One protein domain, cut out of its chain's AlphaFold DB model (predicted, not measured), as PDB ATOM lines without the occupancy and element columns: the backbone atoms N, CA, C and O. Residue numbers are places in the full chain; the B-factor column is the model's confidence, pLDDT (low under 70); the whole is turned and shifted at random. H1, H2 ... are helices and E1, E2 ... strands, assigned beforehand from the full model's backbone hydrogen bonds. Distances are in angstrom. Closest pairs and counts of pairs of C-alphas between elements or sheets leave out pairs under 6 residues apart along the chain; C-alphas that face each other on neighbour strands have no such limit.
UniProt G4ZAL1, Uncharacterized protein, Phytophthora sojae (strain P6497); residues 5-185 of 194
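What this domain is: This is residues 5 to 185 of the 194 residues of an uncharacterized protein of Phytophthora sojae (strain P6497) (UniProt G4ZAL1). Four long helices, H5 to H8, stand in a row, each folding back on the one before, and H3 continues the row beyond H5, with the short H2 and H4 near it. Toward the other end of the row, near the end of H8, is a two-stranded hairpin, E1 and E2, while H1 lies apart from the row between two long links. The printed part has 181 residues, with two named strands followed by eight named helices; E1 and E2 make an antiparallel sheet, and the class is mostly helix. The whole is compact, with a radius of gyration of the C-alphas of 17.5 A and spans of 50 by 38 by 31 A.

Where its parts are: E1 is residues 11 to 16, beginning at C-alpha 11 at (-13.926, 23.347, -41.176), and E2 is residues 21 to 26. H1 is residues 47 to 58, H2 residues 74 to 77, H3 residues 84 to 94 and H4 residues 96 to 99. H5, residues 103 to 120, is 25.4 A long and begins at C-alpha 103 at (-37.476, 22.685, -42.323). H6, residues 123 to 139, is 24.8 A long, and H7, residues 147 to 162, is 22.4 A long. H8, residues 168 to 183, is 22.6 A long and ends at C-alpha 183 at (-13.628, 26.302, -31.890).

How they stand to each other: E1 and E2 form a hairpin; N 14 and O 23 are 2.8 A apart, within hydrogen-bond range. The closest C-alphas of E2 and H8, those of His 25 and Ile 183, are 6.7 A apart. H1 touches no helix. H2 touches H3, closest at the C-alphas of Val 77 and Ala 84, 6.9 A. H5 is the hub, touching three helices. Its residues 109 to 116 alone touch H3, opposite ways at a shallow tilt of 28 degrees, closest at the C-alphas of Lys 85 and Leu 116, 7.0 A. H4 and H5 only just touch, with 3 pairs of C-alphas within 8 A, and only at the corner; the closest are those of Phe 99 and Gln 106, 5.3 A. H5 and H6 form a helical hairpin at a shallow tilt of 19 degrees, closest at the C-alphas of Met 114 and Val 126, 4.8 A. H6 and H7 form another at 27 degrees, closest at the C-alphas of Trp 123 and Ala 159, 4.9 A. H7 and H8 form a third, at a shallow tilt of 34 degrees, only just short of steep, closest at the C-alphas of His 153 and Ser 173, 4.9 A. The packing of the helices is mostly aligned, their lines at shallow tilts. Every O i to N i+4 pair is within hydrogen-bond range in H1, H3, H5, H6, H7 and H8; H2 and H4 are too short for such a pair.

The domain as a whole: The C-alphas farthest apart, those of Arg 32 and Arg 82, are 53.3 A apart. The printed part has no cut. The links from E2 to H1 and from H1 to H2 are long, with 20 and 15 residues. The mean pLDDT of the printed part is 81.8, and residues 44 to 46, 64 to 84 and 105 are under 70.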
ATOM      1  N   HIS A   5     -15.670  23.151 -51.522       88.69
ATOM      2  CA  HIS A   5     -16.954  23.517 -50.952       88.69
ATOM      3  C   HIS A   5     -17.721  22.298 -50.428       88.69
ATOM      4  O   HIS A   5     -17.984  21.372 -51.190       88.69
ATOM      5  N   SER A   6     -18.238  22.386 -49.202       86.12
ATOM      6  CA  SER A   6     -19.320  21.522 -48.722       86.12
ATOM      7  C   SER A   6     -20.450  22.328 -48.077       86.12
ATOM      8  O   SER A   6     -20.232  23.328 -47.390       86.12
ATOM      9  N   CYS A   7     -21.690  21.883 -48.302       81.19
ATOM     10  CA  CYS A   7     -22.878  22.379 -47.598       81.19
ATOM     11  C   CYS A   7     -23.042  21.767 -46.191       81.19
ATOM     12  O   CYS A   7     -23.951  22.180 -45.468       81.19
ATOM     13  N   LEU A   8     -22.184  20.804 -45.839       80.56
ATOM     14  CA  LEU A   8     -21.977  20.213 -44.515       80.56
ATOM     15  C   LEU A   8     -20.468  20.282 -44.213       80.56
ATOM     16  O   LEU A   8     -19.774  19.270 -44.292       80.56
ATOM     17  N   PRO A   9     -19.922  21.493 -44.000       88.56
ATOM     18  CA  PRO A   9     -18.484  21.673 -43.878       88.56
ATOM     19  C   PRO A   9     -17.950  21.019 -42.605       88.56
ATOM     20  O   PRO A   9     -18.644  20.950 -41.591       88.56
ATOM     21  N   ASN A  10     -16.686  20.606 -42.651       90.00
ATOM     22  CA  ASN A  10     -15.963  20.100 -41.486       90.00
ATOM     23  C   ASN A  10     -14.910  21.083 -40.959       90.00
ATOM     24  O   ASN A  10     -14.378  20.878 -39.866       90.00
ATOM     25  N   VAL A  11     -14.692  22.198 -41.667       92.62
ATOM     26  CA  VAL A  11     -13.926  23.347 -41.176       92.62
ATOM     27  C   VAL A  11     -14.676  24.674 -41.325       92.62
ATOM     28  O   VAL A  11     -15.460  24.872 -42.257       92.62
ATOM     29  N   ALA A  12     -14.386  25.618 -40.430       90.81
ATOM     30  CA  ALA A  12     -14.860  26.999 -40.489       90.81
ATOM     31  C   ALA A  12     -13.688  27.979 -40.695       90.81
ATOM     32  O   ALA A  12     -12.653  27.834 -40.039       90.81
ATOM     33  N   PRO A  13     -13.818  28.968 -41.602       91.31
ATOM     34  CA  PRO A  13     -12.807  29.999 -41.792       91.31
ATOM     35  C   PRO A  13     -12.869  31.074 -40.699       91.31
ATOM     36  O   PRO A  13     -13.934  31.456 -40.228       91.31
ATOM     37  N   SER A  14     -11.723  31.651 -40.370       88.81
ATOM     38  CA  SER A  14     -11.597  32.849 -39.539       88.81
ATOM     39  C   SER A  14     -10.559  33.776 -40.153       88.81
ATOM     40  O   SER A  14      -9.513  33.320 -40.617       88.81
ATOM     41  N   PHE A  15     -10.857  35.072 -40.190       87.44
ATOM     42  CA  PHE A  15      -9.950  36.072 -40.736       87.44
ATOM     43  C   PHE A  15      -9.488  37.017 -39.634       87.44
ATOM     44  O   PHE A  15     -10.311  37.670 -38.990       87.44
ATOM     45  N   ASP A  16      -8.174  37.110 -39.449       84.69
ATOM     46  CA  ASP A  16      -7.556  38.116 -38.592       84.69
ATOM     47  C   ASP A  16      -7.134  39.325 -39.446       84.69
ATOM     48  O   ASP A  16      -6.163  39.230 -40.202       84.69
ATOM     49  N   PRO A  17      -7.807  40.484 -39.328       83.38
ATOM     50  CA  PRO A  17      -7.466  41.669 -40.108       83.38
ATOM     51  C   PRO A  17      -6.121  42.294 -39.712       83.38
ATOM     52  O   PRO A  17      -5.534  43.005 -40.529       83.38
ATOM     53  N   ARG A  18      -5.618  42.045 -38.492       86.06
ATOM     54  CA  ARG A  18      -4.345  42.607 -38.013       86.06
ATOM     55  C   ARG A  18      -3.165  41.937 -38.699       86.06
ATOM     56  O   ARG A  18      -2.269  42.619 -39.183       86.06
ATOM     57  N   THR A  19      -3.184  40.609 -38.748       89.31
ATOM     58  CA  THR A  19      -2.140  39.810 -39.406       89.31
ATOM     59  C   THR A  19      -2.457  39.516 -40.874       89.31
ATOM     60  O   THR A  19      -1.592  39.032 -41.596       89.31
ATOM     61  N   ARG A  20      -3.679  39.834 -41.329       88.56
ATOM     62  CA  ARG A  20      -4.234  39.475 -42.647       88.56
ATOM     63  C   ARG A  20      -4.189  37.968 -42.910       88.56
ATOM     64  O   ARG A  20      -3.992  37.534 -44.044       88.56
ATOM     65  N   THR A  21      -4.391  37.175 -41.860       88.56
ATOM     66  CA  THR A  21      -4.303  35.713 -41.915       88.56
ATOM     67  C   THR A  21      -5.690  35.096 -42.003       88.56
ATOM     68  O   THR A  21      -6.574  35.426 -41.214       88.56
ATOM     69  N   LEU A  22      -5.867  34.167 -42.944       89.12
ATOM     70  CA  LEU A  22      -7.036  33.294 -43.021       89.12
ATOM     71  C   LEU A  22      -6.678  31.934 -42.413       89.12
ATOM     72  O   LEU A  22      -5.830  31.223 -42.951       89.12
ATOM     73  N   ALA A  23      -7.322  31.579 -41.306       91.06
ATOM     74  CA  ALA A  23      -7.168  30.286 -40.646       91.06
ATOM     75  C   ALA A  23      -8.442  29.449 -40.797       91.06
ATOM     76  O   ALA A  23      -9.548  29.988 -40.803       91.06
ATOM     77  N   PHE A  24      -8.286  28.129 -40.895       92.31
ATOM     78  CA  PHE A  24      -9.393  27.177 -40.969       92.31
ATOM     79  C   PHE A  24      -9.348  26.259 -39.760       92.31
ATOM     80  O   PHE A  24      -8.315  25.647 -39.487       92.31
ATOM     81  N   HIS A  25     -10.472  26.151 -39.063       92.44
ATOM     82  CA  HIS A  25     -10.572  25.390 -37.824       92.44
ATOM     83  C   HIS A  25     -11.535  24.232 -37.997       92.44
ATOM     84  O   HIS A  25     -12.630  24.423 -38.525       92.44
ATOM     85  N   ALA A  26     -11.135  23.043 -37.556       92.94
ATOM     86  CA  ALA A  26     -12.015  21.884 -37.540       92.94
ATOM     87  C   ALA A  26     -13.201  22.139 -36.599       92.94
ATOM     88  O   ALA A  26     -13.020  22.483 -35.433       92.94
ATOM     89  N   ILE A  27     -14.417  21.971 -37.120       90.75
ATOM     90  CA  ILE A  27     -15.674  22.136 -36.363       90.75
ATOM     91  C   ILE A  27     -16.343  20.797 -36.032       90.75
ATOM     92  O   ILE A  27     -17.349  20.751 -35.325       90.75
ATOM     93  N   THR A  28     -15.759  19.716 -36.538       87.81
ATOM     94  CA  THR A  28     -16.082  18.318 -36.260       87.81
ATOM     95  C   THR A  28     -14.795  17.495 -36.365       87.81
ATOM     96  O   THR A  28     -13.780  17.987 -36.862       87.81
ATOM     97  N   GLU A  29     -14.822  16.249 -35.905       90.44
ATOM     98  CA  GLU A  29     -13.716  15.315 -36.105       90.44
ATOM     99  C   GLU A  29     -13.524  15.016 -37.603       90.44
ATOM    100  O   GLU A  29     -14.492  14.786 -38.330       90.44
ATOM    101  N   ILE A  30     -12.270  15.029 -38.070       91.69
ATOM    102  CA  ILE A  30     -11.906  14.749 -39.465       91.69
ATOM    103  C   ILE A  30     -11.006  13.508 -39.481       91.69
ATOM    104  O   ILE A  30      -9.823  13.613 -39.142       91.69
ATOM    105  N   PRO A  31     -11.525  12.327 -39.862       90.56
ATOM    106  CA  PRO A  31     -10.719  11.114 -39.895       90.56
ATOM    107  C   PRO A  31      -9.607  11.195 -40.949       90.56
ATOM    108  O   PRO A  31      -9.726  11.874 -41.973       90.56
ATOM    109  N   ARG A  32      -8.519  10.445 -40.739       92.88
ATOM    110  CA  ARG A  32      -7.396  10.397 -41.688       92.88
ATOM    111  C   ARG A  32      -7.887  10.013 -43.090       92.88
ATOM    112  O   ARG A  32      -8.633   9.053 -43.256       92.88
ATOM    113  N   GLY A  33      -7.434  10.759 -44.096       90.94
ATOM    114  CA  GLY A  33      -7.790  10.529 -45.500       90.94
ATOM    115  C   GLY A  33      -9.127  11.135 -45.942       90.94
ATOM    116  O   GLY A  33      -9.445  11.040 -47.123       90.94
ATOM    117  N   HIS A  34      -9.890  11.776 -45.048       88.19
ATOM    118  CA  HIS A  34     -11.094  12.519 -45.432       88.19
ATOM    119  C   HIS A  34     -10.743  13.903 -45.986       88.19
ATOM    120  O   HIS A  34      -9.748  14.519 -45.594       88.19
ATOM    121  N   ALA A  35     -11.574  14.395 -46.906       90.12
ATOM    122  CA  ALA A  35     -11.425  15.730 -47.465       90.12
ATOM    123  C   ALA A  35     -11.688  16.802 -46.399       90.12
ATOM    124  O   ALA A  35     -12.600  16.677 -45.583       90.12
ATOM    125  N   VAL A  36     -10.901  17.875 -46.435       92.94
ATOM    126  CA  VAL A  36     -11.129  19.070 -45.618       92.94
ATOM    127  C   VAL A  36     -11.932  20.060 -46.459       92.94
ATOM    128  O   VAL A  36     -11.486  20.470 -47.533       92.94
ATOM    129  N   GLU A  37     -13.126  20.419 -45.996       91.06
ATOM    130  CA  GLU A  37     -14.123  21.140 -46.789       91.06
ATOM    131  C   GLU A  37     -14.765  22.275 -45.990       91.06
ATOM    132  O   GLU A  37     -15.174  22.106 -44.836       91.06
ATOM    133  N   CYS A  38     -14.895  23.441 -46.624       90.94
ATOM    134  CA  CYS A  38     -15.491  24.632 -46.028       90.94
ATOM    135  C   CYS A  38     -16.746  25.071 -46.798       90.94
ATOM    136  O   CYS A  38     -16.975  24.696 -47.948       90.94
ATOM    137  N   ALA A  39     -17.600  25.881 -46.178       88.62
ATOM    138  CA  ALA A  39     -18.720  26.476 -46.899       88.62
ATOM    139  C   ALA A  39     -18.270  27.786 -47.559       88.62
ATOM    140  O   ALA A  39     -17.823  28.702 -46.878       88.62
ATOM    141  N   TYR A  40     -18.407  27.886 -48.882       88.81
ATOM    142  CA  TYR A  40     -18.125  29.121 -49.628       88.81
ATOM    143  C   TYR A  40     -19.282  30.114 -49.566       88.81
ATOM    144  O   TYR A  40     -19.122  31.305 -49.812       88.81
ATOM    145  N   VAL A  41     -20.476  29.593 -49.300       84.69
ATOM    146  CA  VAL A  41     -21.726  30.335 -49.266       84.69
ATOM    147  C   VAL A  41     -22.386  30.113 -47.922       84.69
ATOM    148  O   VAL A  41     -22.182  29.087 -47.274       84.69
ATOM    149  N   ASP A  42     -23.221  31.067 -47.536       77.56
ATOM    150  CA  ASP A  42     -24.042  30.952 -46.344       77.56
ATOM    151  C   ASP A  42     -24.893  29.668 -46.387       77.56
ATOM    152  O   ASP A  42     -25.645  29.402 -47.337       77.56
ATOM    153  N   LEU A  43     -24.763  28.862 -45.330       74.06
ATOM    154  CA  LEU A  43     -25.493  27.612 -45.163       74.06
ATOM    155  C   LEU A  43     -26.997  27.846 -44.991       74.06
ATOM    156  O   LEU A  43     -27.758  26.896 -45.143       74.06
ATOM    157  N   LEU A  44     -27.451  29.072 -44.733       67.75
ATOM    158  CA  LEU A  44     -28.867  29.417 -44.582       67.75
ATOM    159  C   LEU A  44     -29.619  29.643 -45.893       67.75
ATOM    160  O   LEU A  44     -30.823  29.893 -45.892       67.75
ATOM    161  N   GLN A  45     -28.931  29.554 -47.027       66.81
ATOM    162  CA  GLN A  45     -29.531  29.783 -48.335       66.81
ATOM    163  C   GLN A  45     -30.196  28.511 -48.878       66.81
ATOM    164  O   GLN A  45     -29.783  27.397 -48.561       66.81
ATOM    165  N   THR A  46     -31.193  28.660 -49.756       66.56
ATOM    166  CA  THR A  46     -31.852  27.532 -50.452       66.56
ATOM    167  C   THR A  46     -30.849  26.759 -51.304       66.56
ATOM    168  O   THR A  46     -29.884  27.355 -51.779       66.56
ATOM    169  N   ARG A  47     -31.083  25.470 -51.598       71.62
ATOM    170  CA  ARG A  47     -30.231  24.729 -52.550       71.62
ATOM    171  C   ARG A  47     -30.096  25.473 -53.876       71.62
ATOM    172  O   ARG A  47     -28.977  25.705 -54.308       71.62
ATOM    173  N   LYS A  48     -31.213  25.909 -54.472       71.69
ATOM    174  CA  LYS A  48     -31.204  26.661 -55.736       71.69
ATOM    175  C   LYS A  48     -30.370  27.935 -55.621       71.69
ATOM    176  O   LYS A  48     -29.613  28.245 -56.531       71.69
ATOM    177  N   ARG A  49     -30.468  28.663 -54.503       75.69
ATOM    178  CA  ARG A  49     -29.694  29.888 -54.266       75.69
ATOM    179  C   ARG A  49     -28.214  29.583 -54.057       75.69
ATOM    180  O   ARG A  49     -27.403  30.267 -54.662       75.69
ATOM    181  N   ARG A  50     -27.865  28.558 -53.273       83.31
ATOM    182  CA  ARG A  50     -26.481  28.087 -53.115       83.31
ATOM    183  C   ARG A  50     -25.910  27.660 -54.463       83.31
ATOM    184  O   ARG A  50     -24.889  28.194 -54.853       83.31
ATOM    185  N   GLN A  51     -26.603  26.805 -55.214       82.31
ATOM    186  CA  GLN A  51     -26.215  26.403 -56.570       82.31
ATOM    187  C   GLN A  51     -26.059  27.609 -57.493       82.31
ATOM    188  O   GLN A  51     -25.041  27.718 -58.149       82.31
ATOM    189  N   SER A  52     -26.991  28.565 -57.480       84.06
ATOM    190  CA  SER A  52     -26.874  29.780 -58.298       84.06
ATOM    191  C   SER A  52     -25.655  30.622 -57.910       84.06
ATOM    192  O   SER A  52     -24.961  31.124 -58.784       84.06
ATOM    193  N   LEU A  53     -25.384  30.789 -56.608       87.06
ATOM    194  CA  LEU A  53     -24.213  31.522 -56.112       87.06
ATOM    195  C   LEU A  53     -22.907  30.799 -56.457       87.06
ATOM    196  O   LEU A  53     -21.925  31.450 -56.797       87.06
ATOM    197  N   LEU A  54     -22.899  29.470 -56.385       89.56
ATOM    198  CA  LEU A  54     -21.740  28.640 -56.700       89.56
ATOM    199  C   LEU A  54     -21.486  28.576 -58.208       89.56
ATOM    200  O   LEU A  54     -20.355  28.767 -58.635       89.56
ATOM    201  N   ALA A  55     -22.529  28.437 -59.020       89.31
ATOM    202  CA  ALA A  55     -22.433  28.484 -60.471       89.31
ATOM    203  C   ALA A  55     -21.951  29.864 -60.939       89.31
ATOM    204  O   ALA A  55     -21.004  29.953 -61.714       89.31
ATOM    205  N   ALA A  56     -22.540  30.948 -60.421       89.88
ATOM    206  CA  ALA A  56     -22.175  32.308 -60.819       89.88
ATOM    207  C   ALA A  56     -20.808  32.762 -60.280       89.88
ATOM    208  O   ALA A  56     -20.090  33.473 -60.974       89.88
ATOM    209  N   GLY A  57     -20.462  32.400 -59.040       87.94
ATOM    210  CA  GLY A  57     -19.241  32.869 -58.376       87.94
ATOM    211  C   GLY A  57     -18.032  31.951 -58.545       87.94
ATOM    212  O   GLY A  57     -16.902  32.422 -58.486       87.94
ATOM    213  N   PHE A  58     -18.261  30.652 -58.744       88.62
ATOM    214  CA  PHE A  58     -17.217  29.624 -58.729       88.62
ATOM    215  C   PHE A  58     -17.278  28.672 -59.933       88.62
ATOM    216  O   PHE A  58     -16.406  27.817 -60.064       88.62
ATOM    217  N   GLY A  59     -18.277  28.801 -60.813       88.75
ATOM    218  CA  GLY A  59     -18.364  28.034 -62.056       88.75
ATOM    219  C   GLY A  59     -18.718  26.554 -61.885       88.75
ATOM    220  O   GLY A  59     -18.412  25.770 -62.778       88.75
ATOM    221  N   PHE A  60     -19.337  26.152 -60.766       86.56
ATOM    222  CA  PHE A  60     -19.745  24.759 -60.551       86.56
ATOM    223  C   PHE A  60     -21.133  24.617 -59.921       86.56
ATOM    224  O   PHE A  60     -21.569  25.441 -59.114       86.56
ATOM    225  N   ASP A  61     -21.792  23.502 -60.232       80.06
ATOM    226  CA  ASP A  61     -23.047  23.105 -59.606       80.06
ATOM    227  C   ASP A  61     -22.790  22.207 -58.397       80.06
ATOM    228  O   ASP A  61     -22.227  21.117 -58.493       80.06
ATOM    229  N   CYS A  62     -23.244  22.641 -57.222       76.12
ATOM    230  CA  CYS A  62     -23.193  21.789 -56.042       76.12
ATOM    231  C   CYS A  62     -24.198  20.632 -56.170       76.12
ATOM    232  O   CYS A  62     -25.414  20.851 -56.246       76.12
ATOM    233  N   ILE A  63     -23.687  19.400 -56.135       72.50
ATOM    234  CA  ILE A  63     -24.476  18.160 -56.219       72.50
ATOM    235  C   ILE A  63     -24.872  17.582 -54.852       72.50
ATOM    236  O   ILE A  63     -25.472  16.512 -54.801       72.50
ATOM    237  N   CYS A  64     -24.578  18.272 -53.742       67.56
ATOM    238  CA  CYS A  64     -24.857  17.750 -52.400       67.56
ATOM    239  C   CYS A  64     -26.343  17.376 -52.208       67.56
ATOM    240  O   CYS A  64     -27.240  18.006 -52.776       67.56
ATOM    241  N   GLY A  65     -26.619  16.369 -51.375       57.69
ATOM    242  CA  GLY A  65     -27.971  15.842 -51.125       57.69
ATOM    243  C   GLY A  65     -28.932  16.797 -50.401       57.69
ATOM    244  O   GLY A  65     -30.103  16.473 -50.238       57.69
ATOM    245  N   ARG A  66     -28.481  17.990 -49.992       58.97
ATOM    246  CA  ARG A  66     -29.291  18.952 -49.234       58.97
ATOM    247  C   ARG A  66     -30.395  19.545 -50.128       58.97
ATOM    248  O   ARG A  66     -30.089  20.271 -51.080       58.97
ATOM    249  N   SER A  67     -31.656  19.193 -49.867       50.19
ATOM    250  CA  SER A  67     -32.824  19.499 -50.709       50.19
ATOM    251  C   SER A  67     -33.607  20.748 -50.244       50.19
ATOM    252  O   SER A  67     -33.010  21.668 -49.697       50.19
ATOM    253  N   LEU A  68     -34.852  20.897 -50.706       44.97
ATOM    254  CA  LEU A  68     -35.478  22.102 -51.287       44.97
ATOM    255  C   LEU A  68     -36.634  22.599 -50.379       44.97
ATOM    256  O   LEU A  68     -37.355  21.770 -49.848       44.97
ATOM    257  N   VAL A  69     -36.884  23.901 -50.163       44.78
ATOM    258  CA  VAL A  69     -37.964  24.681 -50.835       44.78
ATOM    259  C   VAL A  69     -38.003  26.086 -50.198       44.78
ATOM    260  O   VAL A  69     -38.292  26.214 -49.014       44.78
ATOM    261  N   MET A  70     -37.694  27.165 -50.937       50.72
ATOM    262  CA  MET A  70     -37.620  28.516 -50.330       50.72
ATOM    263  C   MET A  70     -37.653  29.725 -51.302       50.72
ATOM    264  O   MET A  70     -37.344  30.849 -50.905       50.72
ATOM    265  N   GLU A  71     -37.985  29.570 -52.585       47.09
ATOM    266  CA  GLU A  71     -37.749  30.657 -53.562       47.09
ATOM    267  C   GLU A  71     -38.674  31.887 -53.402       47.09
ATOM    268  O   GLU A  71     -38.302  32.994 -53.790       47.09
ATOM    269  N   GLN A  72     -39.845  31.738 -52.774       47.88
ATOM    270  CA  GLN A  72     -40.853  32.806 -52.714       47.88
ATOM    271  C   GLN A  72     -40.760  33.707 -51.463       47.88
ATOM    272  O   GLN A  72     -41.115  34.882 -51.537       47.88
ATOM    273  N   LEU A  73     -40.212  33.224 -50.339       51.47
ATOM    274  CA  LEU A  73     -40.191  33.963 -49.061       51.47
ATOM    275  C   LEU A  73     -39.055  34.986 -48.943       51.47
ATOM    276  O   LEU A  73     -39.262  36.075 -48.409       51.47
ATOM    277  N   MET A  74     -37.870  34.698 -49.490       48.34
ATOM    278  CA  MET A  74     -36.723  35.616 -49.381       48.34
ATOM    279  C   MET A  74     -36.916  36.950 -50.121       48.34
ATOM    280  O   MET A  74     -36.260  37.933 -49.785       48.34
ATOM    281  N   ARG A  75     -37.854  37.038 -51.076       50.56
ATOM    282  CA  ARG A  75     -38.207  38.306 -51.745       50.56
ATOM    283  C   ARG A  75     -39.019  39.253 -50.854       50.56
ATOM    284  O   ARG A  75     -39.101  40.440 -51.147       50.56
ATOM    285  N   VAL A  76     -39.620  38.753 -49.773       48.97
ATOM    286  CA  VAL A  76     -40.519  39.532 -48.902       48.97
ATOM    287  C   VAL A  76     -39.761  40.261 -47.796       48.97
ATOM    288  O   VAL A  76     -40.134  41.373 -47.433       48.97
ATOM    289  N   VAL A  77     -38.673  39.668 -47.305       48.38
ATOM    290  CA  VAL A  77     -37.917  40.159 -46.138       48.38
ATOM    291  C   VAL A  77     -36.961  41.305 -46.497       48.38
ATOM    292  O   VAL A  77     -36.601  42.104 -45.640       48.38
ATOM    293  N   ASN A  78     -36.579  41.443 -47.771       47.09
ATOM    294  CA  ASN A  78     -35.548  42.401 -48.185       47.09
ATOM    295  C   ASN A  78     -36.066  43.830 -48.452       47.09
ATOM    296  O   ASN A  78     -35.300  44.723 -48.809       47.09
ATOM    297  N   THR A  79     -37.368  44.070 -48.290       46.31
ATOM    298  CA  THR A  79     -37.974  45.402 -48.403       46.31
ATOM    299  C   THR A  79     -38.213  45.955 -47.001       46.31
ATOM    300  O   THR A  79     -38.986  45.360 -46.252       46.31
ATOM    301  N   LYS A  80     -37.576  47.084 -46.646       49.25
ATOM    302  CA  LYS A  80     -37.822  47.863 -45.411       49.25
ATOM    303  C   LYS A  80     -39.228  48.489 -45.423       49.25
ATOM    304  O   LYS A  80     -39.382  49.705 -45.457       49.25
ATOM    305  N   ASP A  81     -40.251  47.651 -45.473       54.50
ATOM    306  CA  ASP A  81     -41.636  48.038 -45.699       54.50
ATOM    307  C   ASP A  81     -42.441  47.914 -44.400       54.50
ATOM    308  O   ASP A  81     -42.360  46.903 -43.695       54.50
ATOM    309  N   ARG A  82     -43.254  48.930 -44.084       57.12
ATOM    310  CA  ARG A  82     -44.121  48.946 -42.891       57.12
ATOM    311  C   ARG A  82     -45.162  47.814 -42.926       57.12
ATOM    312  O   ARG A  82     -45.667  47.435 -41.875       57.12
ATOM    313  N   GLY A  83     -45.417  47.224 -44.100       65.00
ATOM    314  CA  GLY A  83     -46.276  46.049 -44.294       65.00
ATOM    315  C   GLY A  83     -45.599  44.681 -44.105       65.00
ATOM    316  O   GLY A  83     -46.265  43.655 -44.259       65.00
ATOM    317  N   ALA A  84     -44.303  44.615 -43.771       69.19
ATOM    318  CA  ALA A  84     -43.569  43.346 -43.684       69.19
ATOM    319  C   ALA A  84     -44.196  42.347 -42.690       69.19
ATOM    320  O   ALA A  84     -44.306  41.165 -43.011       69.19
ATOM    321  N   LYS A  85     -44.705  42.812 -41.536       72.75
ATOM    322  CA  LYS A  85     -45.388  41.959 -40.539       72.75
ATOM    323  C   LYS A  85     -46.637  41.290 -41.097       72.75
ATOM    324  O   LYS A  85     -46.796  40.080 -40.970       72.75
ATOM    325  N   GLN A  86     -47.503  42.065 -41.750       75.69
ATOM    326  CA  GLN A  86     -48.726  41.541 -42.360       75.69
ATOM    327  C   GLN A  86     -48.428  40.631 -43.546       75.69
ATOM    328  O   GLN A  86     -49.104  39.622 -43.703       75.69
ATOM    329  N   ARG A  87     -47.395  40.922 -44.344       75.19
ATOM    330  CA  ARG A  87     -46.975  40.045 -45.446       75.19
ATOM    331  C   ARG A  87     -46.435  38.712 -44.937       75.19
ATOM    332  O   ARG A  87     -46.837  37.678 -45.456       75.19
ATOM    333  N   VAL A  88     -45.589  38.719 -43.905       76.31
ATOM    334  CA  VAL A  88     -45.084  37.486 -43.275       76.31
ATOM    335  C   VAL A  88     -46.233  36.690 -42.649       76.31
ATOM    336  O   VAL A  88     -46.344  35.496 -42.910       76.31
ATOM    337  N   ALA A  89     -47.141  37.338 -41.911       80.31
ATOM    338  CA  ALA A  89     -48.309  36.679 -41.323       80.31
ATOM    339  C   ALA A  89     -49.263  36.100 -42.386       80.31
ATOM    340  O   ALA A  89     -49.760  34.984 -42.238       80.31
ATOM    341  N   ARG A  90     -49.488  36.834 -43.481       80.19
ATOM    342  CA  ARG A  90     -50.296  36.384 -44.619       80.19
ATOM    343  C   ARG A  90     -49.668  35.170 -45.294       80.19
ATOM    344  O   ARG A  90     -50.352  34.168 -45.456       80.19
ATOM    345  N   LEU A  91     -48.372  35.222 -45.602       74.50
ATOM    346  CA  LEU A  91     -47.650  34.098 -46.203       74.50
ATOM    347  C   LEU A  91     -47.657  32.872 -45.293       74.50
ATOM    348  O   LEU A  91     -47.894  31.770 -45.778       74.50
ATOM    349  N   LYS A  92     -47.455  33.062 -43.982       81.00
ATOM    350  CA  LYS A  92     -47.544  31.996 -42.975       81.00
ATOM    351  C   LYS A  92     -48.882  31.270 -43.034       81.00
ATOM    352  O   LYS A  92     -48.900  30.046 -43.002       81.00
ATOM    353  N   LYS A  93     -49.977  32.022 -43.163       81.62
ATOM    354  CA  LYS A  93     -51.334  31.478 -43.259       81.62
ATOM    355  C   LYS A  93     -51.609  30.822 -44.616       81.62
ATOM    356  O   LYS A  93     -52.135  29.720 -44.661       81.62
ATOM    357  N   GLU A  94     -51.248  31.477 -45.717       76.81
ATOM    358  CA  GLU A  94     -51.479  30.975 -47.083       76.81
ATOM    359  C   GLU A  94     -50.682  29.696 -47.379       76.81
ATOM    360  O   GLU A  94     -51.147  28.826 -48.114       76.81
ATOM    361  N   HIS A  95     -49.499  29.556 -46.780       75.50
ATOM    362  CA  HIS A  95     -48.583  28.445 -47.026       75.50
ATOM    363  C   HIS A  95     -48.309  27.593 -45.780       75.50
ATOM    364  O   HIS A  95     -47.267  26.944 -45.697       75.50
ATOM    365  N   GLU A  96     -49.242  27.544 -44.824       78.25
ATOM    366  CA  GLU A  96     -49.094  26.800 -43.563       78.25
ATOM    367  C   GLU A  96     -48.679  25.335 -43.788       78.25
ATOM    368  O   GLU A  96     -47.739  24.840 -43.168       78.25
ATOM    369  N   ASN A  97     -49.296  24.666 -44.765       71.75
ATOM    370  CA  ASN A  97     -48.967  23.286 -45.130       71.75
ATOM    371  C   ASN A  97     -47.519  23.107 -45.616       71.75
ATOM    372  O   ASN A  97     -46.935  22.042 -45.418       71.75
ATOM    373  N   VAL A  98     -46.936  24.130 -46.249       71.56
ATOM    374  CA  VAL A  98     -45.538  24.111 -46.706       71.56
ATOM    375  C   VAL A  98     -44.608  24.300 -45.515       71.56
ATOM    376  O   VAL A  98     -43.652  23.542 -45.362       71.56
ATOM    377  N   PHE A  99     -44.921  25.244 -44.625       73.56
ATOM    378  CA  PHE A  99     -44.159  25.437 -43.393       73.56
ATOM    379  C   PHE A  99     -44.213  24.211 -42.491       73.56
ATOM    380  O   PHE A  99     -43.207  23.854 -41.902       73.56
ATOM    381  N   ASN A 100     -45.331  23.501 -42.403       75.62
ATOM    382  CA  ASN A 100     -45.415  22.313 -41.551       75.62
ATOM    383  C   ASN A 100     -44.588  21.125 -42.068       75.62
ATOM    384  O   ASN A 100     -44.305  20.212 -41.299       75.62
ATOM    385  N   ARG A 101     -44.199  21.128 -43.348       73.12
ATOM    386  CA  ARG A 101     -43.529  19.998 -44.014       73.12
ATOM    387  C   ARG A 101     -42.082  20.269 -44.423       73.12
ATOM    388  O   ARG A 101     -41.418  19.335 -44.857       73.12
ATOM    389  N   SER A 102     -41.606  21.513 -44.336       73.44
ATOM    390  CA  SER A 102     -40.254  21.891 -44.765       73.44
ATOM    391  C   SER A 102     -39.515  22.658 -43.684       73.44
ATOM    392  O   SER A 102     -39.913  23.748 -43.262       73.44
ATOM    393  N   ASP A 103     -38.375  22.100 -43.299       73.94
ATOM    394  CA  ASP A 103     -37.476  22.685 -42.323       73.94
ATOM    395  C   ASP A 103     -36.884  24.003 -42.804       73.94
ATOM    396  O   ASP A 103     -36.792  24.959 -42.036       73.94
ATOM    397  N   GLU A 104     -36.554  24.094 -44.089       72.06
ATOM    398  CA  GLU A 104     -36.035  25.309 -44.698       72.06
ATOM    399  C   GLU A 104     -37.089  26.416 -44.736       72.06
ATOM    400  O   GLU A 104     -36.780  27.570 -44.435       72.06
ATOM    401  N   ALA A 105     -38.342  26.084 -45.066       69.94
ATOM    402  CA  ALA A 105     -39.434  27.052 -45.045       69.94
ATOM    403  C   ALA A 105     -39.662  27.584 -43.623       69.94
ATOM    404  O   ALA A 105     -39.819  28.791 -43.430       69.94
ATOM    405  N   GLN A 106     -39.625  26.708 -42.614       78.88
ATOM    406  CA  GLN A 106     -39.684  27.127 -41.214       78.88
ATOM    407  C   GLN A 106     -38.496  28.018 -40.850       78.88
ATOM    408  O   GLN A 106     -38.687  29.065 -40.236       78.88
ATOM    409  N   PHE A 107     -37.283  27.655 -41.270       80.19
ATOM    410  CA  PHE A 107     -36.089  28.448 -40.996       80.19
ATOM    411  C   PHE A 107     -36.203  29.858 -41.588       80.19
ATOM    412  O   PHE A 107     -35.920  30.852 -40.919       80.19
ATOM    413  N   ALA A 108     -36.683  29.967 -42.826       76.12
ATOM    414  CA  ALA A 108     -36.950  31.239 -43.487       76.12
ATOM    415  C   ALA A 108     -37.911  32.123 -42.702       76.12
ATOM    416  O   ALA A 108     -37.651  33.306 -42.479       76.12
ATOM    417  N   LEU A 109     -39.037  31.522 -42.321       81.19
ATOM    418  CA  LEU A 109     -40.117  32.191 -41.631       81.19
ATOM    419  C   LEU A 109     -39.622  32.720 -40.292       81.19
ATOM    420  O   LEU A 109     -39.755  33.910 -40.031       81.19
ATOM    421  N   TYR A 110     -38.972  31.876 -39.491       87.94
ATOM    422  CA  TYR A 110     -38.466  32.290 -38.187       87.94
ATOM    423  C   TYR A 110     -37.301  33.276 -38.292       87.94
ATOM    424  O   TYR A 110     -37.176  34.146 -37.438       87.94
ATOM    425  N   THR A 111     -36.492  33.229 -39.355       84.50
ATOM    426  CA  THR A 111     -35.464  34.255 -39.603       84.50
ATOM    427  C   THR A 111     -36.113  35.611 -39.878       84.50
ATOM    428  O   THR A 111     -35.702  36.622 -39.306       84.50
ATOM    429  N   ALA A 112     -37.155  35.635 -40.714       80.81
ATOM    430  CA  ALA A 112     -37.916  36.844 -41.014       80.81
ATOM    431  C   ALA A 112     -38.647  37.385 -39.775       80.81
ATOM    432  O   ALA A 112     -38.573  38.579 -39.488       80.81
ATOM    433  N   GLU A 113     -39.318  36.507 -39.023       86.44
ATOM    434  CA  GLU A 113     -40.010  36.845 -37.774       86.44
ATOM    435  C   GLU A 113     -39.026  37.393 -36.731       86.44
ATOM    436  O   GLU A 113     -39.297  38.437 -36.145       86.44
ATOM    437  N   MET A 114     -37.850  36.775 -36.563       90.56
ATOM    438  CA  MET A 114     -36.808  37.244 -35.642       90.56
ATOM    439  C   MET A 114     -36.297  38.639 -36.020       90.56
ATOM    440  O   MET A 114     -36.183  39.513 -35.162       90.56
ATOM    441  N   GLN A 115     -35.989  38.870 -37.302       86.75
ATOM    442  CA  GLN A 115     -35.519  40.174 -37.778       86.75
ATOM    443  C   GLN A 115     -36.574  41.260 -37.564       86.75
ATOM    444  O   GLN A 115     -36.257  42.347 -37.079       86.75
ATOM    445  N   LEU A 116     -37.830  40.952 -37.879       85.25
ATOM    446  CA  LEU A 116     -38.946  41.863 -37.689       85.25
ATOM    447  C   LEU A 116     -39.183  42.170 -36.204       85.25
ATOM    448  O   LEU A 116     -39.268  43.342 -35.838       85.25
ATOM    449  N   ALA A 117     -39.230  41.148 -35.348       89.38
ATOM    450  CA  ALA A 117     -39.371  41.304 -33.902       89.38
ATOM    451  C   ALA A 117     -38.256  42.189 -33.331       89.38
ATOM    452  O   ALA A 117     -38.524  43.133 -32.589       89.38
ATOM    453  N   ARG A 118     -37.014  41.988 -33.793       88.19
ATOM    454  CA  ARG A 118     -35.868  42.819 -33.410       88.19
ATOM    455  C   ARG A 118     -36.049  44.283 -33.804       88.19
ATOM    456  O   ARG A 118     -35.755  45.161 -33.002       88.19
ATOM    457  N   THR A 119     -36.549  44.567 -35.011       87.12
ATOM    458  CA  THR A 119     -36.830  45.957 -35.431       87.12
ATOM    459  C   THR A 119     -37.953  46.619 -34.633       87.12
ATOM    460  O   THR A 119     -37.994  47.840 -34.549       87.12
ATOM    461  N   GLN A 120     -38.850  45.825 -34.044       87.94
ATOM    462  CA  GLN A 120     -39.982  46.299 -33.245       87.94
ATOM    463  C   GLN A 120     -39.665  46.380 -31.744       87.94
ATOM    464  O   GLN A 120     -40.510  46.833 -30.979       87.94
ATOM    465  N   GLY A 121     -38.473  45.948 -31.314       89.88
ATOM    466  CA  GLY A 121     -38.130  45.832 -29.893       89.88
ATOM    467  C   GLY A 121     -38.906  44.728 -29.165       89.88
ATOM    468  O   GLY A 121     -39.002  44.750 -27.942       89.88
ATOM    469  N   ASP A 122     -39.471  43.769 -29.898       92.44
ATOM    470  CA  ASP A 122     -40.208  42.635 -29.342       92.44
ATOM    471  C   ASP A 122     -39.232  41.512 -28.966       92.44
ATOM    472  O   ASP A 122     -39.039  40.526 -29.681       92.44
ATOM    473  N   TRP A 123     -38.534  41.714 -27.850       93.44
ATOM    474  CA  TRP A 123     -37.432  40.850 -27.427       93.44
ATOM    475  C   TRP A 123     -37.877  39.432 -27.062       93.44
ATOM    476  O   TRP A 123     -37.108  38.492 -27.252       93.44
ATOM    477  N   VAL A 124     -39.121  39.256 -26.608       92.69
ATOM    478  CA  VAL A 124     -39.692  37.933 -26.313       92.69
ATOM    479  C   VAL A 124     -39.802  37.113 -27.598       92.69
ATOM    480  O   VAL A 124     -39.281  35.998 -27.660       92.69
ATOM    481  N   HIS A 125     -40.361  37.688 -28.668       92.25
ATOM    482  CA  HIS A 125     -40.451  36.993 -29.954       92.25
ATOM    483  C   HIS A 125     -39.083  36.761 -30.607       92.25
ATOM    484  O   HIS A 125     -38.911  35.768 -31.316       92.25
ATOM    485  N   VAL A 126     -38.085  37.621 -30.360       92.94
ATOM    486  CA  VAL A 126     -36.703  37.354 -30.803       92.94
ATOM    487  C   VAL A 126     -36.149  36.095 -30.133       92.94
ATOM    488  O   VAL A 126     -35.573  35.256 -30.826       92.94
ATOM    489  N   VAL A 127     -36.345  35.934 -28.817       92.94
ATOM    490  CA  VAL A 127     -35.919  34.728 -28.084       92.94
ATOM    491  C   VAL A 127     -36.622  33.489 -28.636       92.94
ATOM    492  O   VAL A 127     -35.955  32.512 -28.978       92.94
ATOM    493  N   GLU A 128     -37.947  33.532 -28.789       92.88
ATOM    494  CA  GLU A 128     -38.716  32.397 -29.308       92.88
ATOM    495  C   GLU A 128     -38.290  31.996 -30.723       92.88
ATOM    496  O   GLU A 128     -38.110  30.808 -31.009       92.88
ATOM    497  N   ALA A 129     -38.111  32.971 -31.615       92.31
ATOM    498  CA  ALA A 129     -37.694  32.709 -32.983       92.31
ATOM    499  C   ALA A 129     -36.267  32.141 -33.035       92.31
ATOM    500  O   ALA A 129     -36.034  31.168 -33.753       92.31
ATOM    501  N   ALA A 130     -35.334  32.667 -32.232       92.56
ATOM    502  CA  ALA A 130     -33.975  32.136 -32.132       92.56
ATOM    503  C   ALA A 130     -33.955  30.683 -31.619       92.56
ATOM    504  O   ALA A 130     -33.269  29.839 -32.196       92.56
ATOM    505  N   GLU A 131     -34.752  30.356 -30.594       92.81
ATOM    506  CA  GLU A 131     -34.888  28.978 -30.102       92.81
ATOM    507  C   GLU A 131     -35.425  28.032 -31.180       92.81
ATOM    508  O   GLU A 131     -34.933  26.910 -31.330       92.81
ATOM    509  N   ARG A 132     -36.435  28.468 -31.943       92.06
ATOM    510  CA  ARG A 132     -36.966  27.672 -33.054       92.06
ATOM    511  C   ARG A 132     -35.892  27.460 -34.112       92.06
ATOM    512  O   ARG A 132     -35.655  26.316 -34.473       92.06
ATOM    513  N   LEU A 133     -35.186  28.504 -34.539       90.81
ATOM    514  CA  LEU A 133     -34.107  28.403 -35.528       90.81
ATOM    515  C   LEU A 133     -33.006  27.420 -35.104       90.81
ATOM    516  O   LEU A 133     -32.575  26.614 -35.925       90.81
ATOM    517  N   LEU A 134     -32.604  27.426 -33.830       91.50
ATOM    518  CA  LEU A 134     -31.628  26.469 -33.290       91.50
ATOM    519  C   LEU A 134     -32.136  25.019 -33.343       91.50
ATOM    520  O   LEU A 134     -31.385  24.120 -33.717       91.50
ATOM    521  N   LYS A 135     -33.416  24.779 -33.027       90.88
ATOM    522  CA  LYS A 135     -34.022  23.439 -33.154       90.88
ATOM    523  C   LYS A 135     -34.034  22.954 -34.599       90.88
ATOM    524  O   LYS A 135     -33.742  21.789 -34.847       90.88
ATOM    525  N   ILE A 136     -34.359  23.846 -35.537       86.06
ATOM    526  CA  ILE A 136     -34.356  23.532 -36.969       86.06
ATOM    527  C   ILE A 136     -32.942  23.198 -37.436       86.06
ATOM    528  O   ILE A 136     -32.737  22.200 -38.115       86.06
ATOM    529  N   TRP A 137     -31.963  24.005 -37.030       86.44
ATOM    530  CA  TRP A 137     -30.561  23.773 -37.352       86.44
ATOM    531  C   TRP A 137     -30.089  22.390 -36.887       86.44
ATOM    532  O   TRP A 137     -29.489  21.654 -37.667       86.44
ATOM    533  N   ALA A 138     -30.414  22.016 -35.644       86.44
ATOM    534  CA  ALA A 138     -30.025  20.734 -35.064       86.44
ATOM    535  C   ALA A 138     -30.645  19.532 -35.796       86.44
ATOM    536  O   ALA A 138     -29.934  18.589 -36.130       86.44
ATOM    537  N   ARG A 139     -31.953  19.565 -36.095       83.06
ATOM    538  CA  ARG A 139     -32.618  18.466 -36.828       83.06
ATOM    539  C   ARG A 139     -32.210  18.383 -38.305       83.06
ATOM    540  O   ARG A 139     -32.396  17.342 -38.916       83.06
ATOM    541  N   SER A 140     -31.658  19.461 -38.868       74.12
ATOM    542  CA  SER A 140     -31.049  19.472 -40.207       74.12
ATOM    543  C   SER A 140     -29.608  18.938 -40.223       74.12
ATOM    544  O   SER A 140     -28.938  19.077 -41.246       74.12
ATOM    545  N   GLU A 141     -29.118  18.385 -39.104       77.25
ATOM    546  CA  GLU A 141     -27.772  17.802 -38.952       77.25
ATOM    547  C   GLU A 141     -26.634  18.770 -39.324       77.25
ATOM    548  O   GLU A 141     -25.544  18.378 -39.742       77.25
ATOM    549  N   LEU A 142     -26.887  20.073 -39.180       80.88
ATOM    550  CA  LEU A 142     -25.892  21.099 -39.455       80.88
ATOM    551  C   LEU A 142     -24.902  21.219 -38.284       80.88
ATOM    552  O   LEU A 142     -25.277  20.969 -37.133       80.88
ATOM    553  N   PRO A 143     -23.651  21.662 -38.530       82.06
ATOM    554  CA  PRO A 143     -22.636  21.738 -37.485       82.06
ATOM    555  C   PRO A 143     -23.104  22.577 -36.294       82.06
ATOM    556  O   PRO A 143     -23.442  23.751 -36.447       82.06
ATOM    557  N   ALA A 144     -23.118  21.985 -35.098       84.56
ATOM    558  CA  ALA A 144     -23.541  22.678 -33.879       84.56
ATOM    559  C   ALA A 144     -22.644  23.889 -33.570       84.56
ATOM    560  O   ALA A 144     -23.113  24.907 -33.054       84.56
ATOM    561  N   ASN A 145     -21.362  23.793 -33.938       88.81
ATOM    562  CA  ASN A 145     -20.373  24.842 -33.750       88.81
ATOM    563  C   ASN A 145     -20.072  25.541 -35.075       88.81
ATOM    564  O   ASN A 145     -19.227  25.095 -35.845       88.81
ATOM    565  N   TYR A 146     -20.792  26.628 -35.351       86.75
ATOM    566  CA  TYR A 146     -20.629  27.396 -36.580       86.75
ATOM    567  C   TYR A 146     -20.997  28.869 -36.369       86.75
ATOM    568  O   TYR A 146     -21.777  29.199 -35.476       86.75
ATOM    569  N   HIS A 147     -20.501  29.773 -37.218       86.44
ATOM    570  CA  HIS A 147     -20.777  31.218 -37.105       86.44
ATOM    571  C   HIS A 147     -22.278  31.543 -37.043       86.44
ATOM    572  O   HIS A 147     -22.726  32.460 -36.350       86.44
ATOM    573  N   THR A 148     -23.086  30.769 -37.765       85.00
ATOM    574  CA  THR A 148     -24.534  30.944 -37.776       85.00
ATOM    575  C   THR A 148     -25.168  30.594 -36.433       85.00
ATOM    576  O   THR A 148     -25.993  31.362 -35.936       85.00
ATOM    577  N   THR A 149     -24.779  29.475 -35.813       89.38
ATOM    578  CA  THR A 149     -25.300  29.101 -34.491       89.38
ATOM    579  C   THR A 149     -24.798  30.055 -33.415       89.38
ATOM    580  O   THR A 149     -25.578  30.420 -32.539       89.38
ATOM    581  N   GLU A 150     -23.567  30.566 -33.527       91.81
ATOM    582  CA  GLU A 150     -23.074  31.646 -32.660       91.81
ATOM    583  C   GLU A 150     -23.988  32.871 -32.739       91.81
ATOM    584  O   GLU A 150     -24.420  33.385 -31.709       91.81
ATOM    585  N   THR A 151     -24.327  33.312 -33.954       89.88
ATOM    586  CA  THR A 151     -25.212  34.465 -34.160       89.88
ATOM    587  C   THR A 151     -26.570  34.239 -33.499       89.88
ATOM    588  O   THR A 151     -27.068  35.126 -32.808       89.88
ATOM    589  N   LEU A 152     -27.165  33.053 -33.664       92.06
ATOM    590  CA  LEU A 152     -28.455  32.718 -33.054       92.06
ATOM    591  C   LEU A 152     -28.383  32.703 -31.522       92.06
ATOM    592  O   LEU A 152     -29.231  33.315 -30.872       92.06
ATOM    593  N   HIS A 153     -27.356  32.076 -30.941       93.81
ATOM    594  CA  HIS A 153     -27.155  32.078 -29.492       93.81
ATOM    595  C   HIS A 153     -26.910  33.492 -28.951       93.81
ATOM    596  O   HIS A 153     -27.484  33.859 -27.928       93.81
ATOM    597  N   LEU A 154     -26.132  34.319 -29.654       91.25
ATOM    598  CA  LEU A 154     -25.887  35.707 -29.267       91.25
ATOM    599  C   LEU A 154     -27.178  36.536 -29.284       91.25
ATOM    600  O   LEU A 154     -27.454  37.253 -28.323       91.25
ATOM    601  N   GLN A 155     -27.987  36.428 -30.345       91.88
ATOM    602  CA  GLN A 155     -29.280  37.118 -30.422       91.88
ATOM    603  C   GLN A 155     -30.219  36.669 -29.297       91.88
ATOM    604  O   GLN A 155     -30.857  37.518 -28.677       91.88
ATOM    605  N   LEU A 156     -30.255  35.369 -28.989       93.31
ATOM    606  CA  LEU A 156     -31.045  34.819 -27.888       93.31
ATOM    607  C   LEU A 156     -30.615  35.423 -26.544       93.31
ATOM    608  O   LEU A 156     -31.459  35.938 -25.814       93.31
ATOM    609  N   CYS A 157     -29.318  35.426 -26.227       92.62
ATOM    610  CA  CYS A 157     -28.811  35.990 -24.973       92.62
ATOM    611  C   CYS A 157     -29.102  37.486 -24.840       92.62
ATOM    612  O   CYS A 157     -29.557  37.940 -23.790       92.62
ATOM    613  N   LEU A 158     -28.838  38.259 -25.897       91.75
ATOM    614  CA  LEU A 158     -29.044  39.707 -25.888       91.75
ATOM    615  C   LEU A 158     -30.529  40.054 -25.748       91.75
ATOM    616  O   LEU A 158     -30.882  40.898 -24.925       91.75
ATOM    617  N   ALA A 159     -31.403  39.369 -26.488       93.12
ATOM    618  CA  ALA A 159     -32.842  39.577 -26.400       93.12
ATOM    619  C   ALA A 159     -33.398  39.153 -25.034       93.12
ATOM    620  O   ALA A 159     -34.160  39.902 -24.430       93.12
ATOM    621  N   ALA A 160     -32.950  38.021 -24.484       92.12
ATOM    622  CA  ALA A 160     -33.328  37.589 -23.140       92.12
ATOM    623  C   ALA A 160     -32.920  38.616 -22.070       92.12
ATOM    624  O   ALA A 160     -33.665  38.847 -21.118       92.12
ATOM    625  N   LYS A 161     -31.759  39.273 -22.235       91.88
ATOM    626  CA  LYS A 161     -31.297  40.335 -21.327       91.88
ATOM    627  C   LYS A 161     -32.229  41.534 -21.395       91.88
ATOM    628  O   LYS A 161     -32.659  42.039 -20.364       91.88
ATOM    629  N   GLN A 162     -32.550  41.953 -22.613       91.62
ATOM    630  CA  GLN A 162     -33.382  43.119 -22.874       91.62
ATOM    631  C   GLN A 162     -34.851  42.903 -22.476       91.62
ATOM    632  O   GLN A 162     -35.517  43.846 -22.064       91.62
ATOM    633  N   ALA A 163     -35.336  41.662 -22.540       89.38
ATOM    634  CA  ALA A 163     -36.652  41.263 -22.047       89.38
ATOM    635  C   ALA A 163     -36.718  41.126 -20.512       89.38
ATOM    636  O   ALA A 163     -37.796  40.894 -19.974       89.38
ATOM    637  N   GLY A 164     -35.585  41.194 -19.798       89.31
ATOM    638  CA  GLY A 164     -35.523  40.882 -18.363       89.31
ATOM    639  C   GLY A 164     -35.746  39.396 -18.040       89.31
ATOM    640  O   GLY A 164     -35.975  39.039 -16.889       89.31
ATOM    641  N   MET A 165     -35.663  38.512 -19.038       85.25
ATOM    642  CA  MET A 165     -35.971  37.081 -18.943       85.25
ATOM    643  C   MET A 165     -34.695  36.236 -19.006       85.25
ATOM    644  O   MET A 165     -34.504  35.425 -19.913       85.25
ATOM    645  N   MET A 166     -33.792  36.419 -18.040       83.94
ATOM    646  CA  MET A 166     -32.544  35.648 -17.960       83.94
ATOM    647  C   MET A 166     -32.776  34.204 -17.495       83.94
ATOM    648  O   MET A 166     -32.545  33.842 -16.339       83.94
ATOM    649  N   THR A 167     -33.221  33.369 -18.430       85.69
ATOM    650  CA  THR A 167     -33.448  31.935 -18.228       85.69
ATOM    651  C   THR A 167     -32.139  31.142 -18.220       85.69
ATOM    652  O   THR A 167     -31.090  31.604 -18.677       85.69
ATOM    653  N   GLU A 168     -32.196  29.903 -17.732       86.88
ATOM    654  CA  GLU A 168     -31.078  28.957 -17.812       86.88
ATOM    655  C   GLU A 168     -30.620  28.739 -19.264       86.88
ATOM    656  O   GLU A 168     -29.427  28.798 -19.553       86.88
ATOM    657  N   LYS A 169     -31.565  28.621 -20.208       84.75
ATOM    658  CA  LYS A 169     -31.277  28.526 -21.648       84.75
ATOM    659  C   LYS A 169     -30.510  29.733 -22.192       84.75
ATOM    660  O   LYS A 169     -29.632  29.567 -23.040       84.75
ATOM    661  N   ALA A 170     -30.826  30.941 -21.721       87.38
ATOM    662  CA  ALA A 170     -30.101  32.144 -22.118       87.38
ATOM    663  C   ALA A 170     -28.657  32.127 -21.594       87.38
ATOM    664  O   ALA A 170     -27.741  32.517 -22.317       87.38
ATOM    665  N   ARG A 171     -28.421  31.603 -20.384       88.69
ATOM    666  CA  ARG A 171     -27.058  31.413 -19.854       88.69
ATOM    667  C   ARG A 171     -26.294  30.327 -20.611       88.69
ATOM    668  O   ARG A 171     -25.145  30.551 -20.982       88.69
ATOM    669  N   ALA A 172     -26.938  29.198 -20.902       90.00
ATOM    670  CA  ALA A 172     -26.356  28.124 -21.707       90.00
ATOM    671  C   ALA A 172     -25.987  28.615 -23.118       90.00
ATOM    672  O   ALA A 172     -24.907  28.321 -23.619       90.00
ATOM    673  N   SER A 173     -26.832  29.450 -23.730       90.25
ATOM    674  CA  SER A 173     -26.523  30.081 -25.020       90.25
ATOM    675  C   SER A 173     -25.294  30.993 -24.943       90.25
ATOM    676  O   SER A 173     -24.486  30.996 -25.866       90.25
ATOM    677  N   ALA A 174     -25.082  31.706 -23.831       89.38
ATOM    678  CA  ALA A 174     -23.903  32.560 -23.665       89.38
ATOM    679  C   ALA A 174     -22.616  31.726 -23.562       89.38
ATOM    680  O   ALA A 174     -21.597  32.074 -24.159       89.38
ATOM    681  N   GLN A 175     -22.677  30.591 -22.858       90.75
ATOM    682  CA  GLN A 175     -21.582  29.619 -22.818       90.75
ATOM    683  C   GLN A 175     -21.315  29.031 -24.208       90.75
ATOM    684  O   GLN A 175     -20.162  28.939 -24.626       90.75
ATOM    685  N   GLN A 176     -22.370  28.710 -24.960       91.94
ATOM    686  CA  GLN A 176     -22.244  28.173 -26.310       91.94
ATOM    687  C   GLN A 176     -21.586  29.170 -27.272       91.94
ATOM    688  O   GLN A 176     -20.719  28.775 -28.045       91.94
ATOM    689  N   VAL A 177     -21.892  30.470 -27.180       90.81
ATOM    690  CA  VAL A 177     -21.175  31.515 -27.941       90.81
ATOM    691  C   VAL A 177     -19.669  31.465 -27.667       90.81
ATOM    692  O   VAL A 177     -18.873  31.500 -28.605       90.81
ATOM    693  N   ALA A 178     -19.260  31.349 -26.399       89.00
ATOM    694  CA  ALA A 178     -17.845  31.263 -26.038       89.00
ATOM    695  C   ALA A 178     -17.179  29.992 -26.600       89.00
ATOM    696  O   ALA A 178     -16.064  30.059 -27.120       89.00
ATOM    697  N   THR A 179     -17.874  28.854 -26.550       91.44
ATOM    698  CA  THR A 179     -17.414  27.587 -27.136       91.44
ATOM    699  C   THR A 179     -17.228  27.699 -28.647       91.44
ATOM    700  O   THR A 179     -16.165  27.346 -29.156       91.44
ATOM    701  N   ILE A 180     -18.212  28.243 -29.370       90.50
ATOM    702  CA  ILE A 180     -18.158  28.352 -30.833       90.50
ATOM    703  C   ILE A 180     -17.017  29.266 -31.271       90.50
ATOM    704  O   ILE A 180     -16.264  28.906 -32.171       90.50
ATOM    705  N   ARG A 181     -16.841  30.411 -30.605       89.75
ATOM    706  CA  ARG A 181     -15.737  31.345 -30.879       89.75
ATOM    707  C   ARG A 181     -14.370  30.712 -30.683       89.75
ATOM    708  O   ARG A 181     -13.472  30.945 -31.486       89.75
ATOM    709  N   ARG A 182     -14.220  29.898 -29.632       89.50
ATOM    710  CA  ARG A 182     -12.990  29.141 -29.378       89.50
ATOM    711  C   ARG A 182     -12.730  28.128 -30.488       89.50
ATOM    712  O   ARG A 182     -11.624  28.092 -31.008       89.50
ATOM    713  N   ILE A 183     -13.742  27.339 -30.854       88.25
ATOM    714  CA  ILE A 183     -13.628  26.302 -31.890       88.25
ATOM    715  C   ILE A 183     -13.341  26.923 -33.257       88.25
ATOM    716  O   ILE A 183     -12.483  26.441 -33.978       88.25
ATOM    717  N   CYS A 184     -14.029  28.005 -33.607       85.94
ATOM    718  CA  CYS A 184     -13.866  28.659 -34.900       85.94
ATOM    719  C   CYS A 184     -12.719  29.688 -34.915       85.94
ATOM    720  O   CYS A 184     -12.519  30.348 -35.930       85.94
ATOM    721  N   GLY A 185     -11.995  29.849 -33.804       80.75
ATOM    722  CA  GLY A 185     -10.745  30.602 -33.720       80.75
ATOM    723  C   GLY A 185     -10.833  32.120 -33.882       80.75
ATOM    724  O   GLY A 185      -9.875  32.725 -34.353       80.75
TER     725      GLY A 185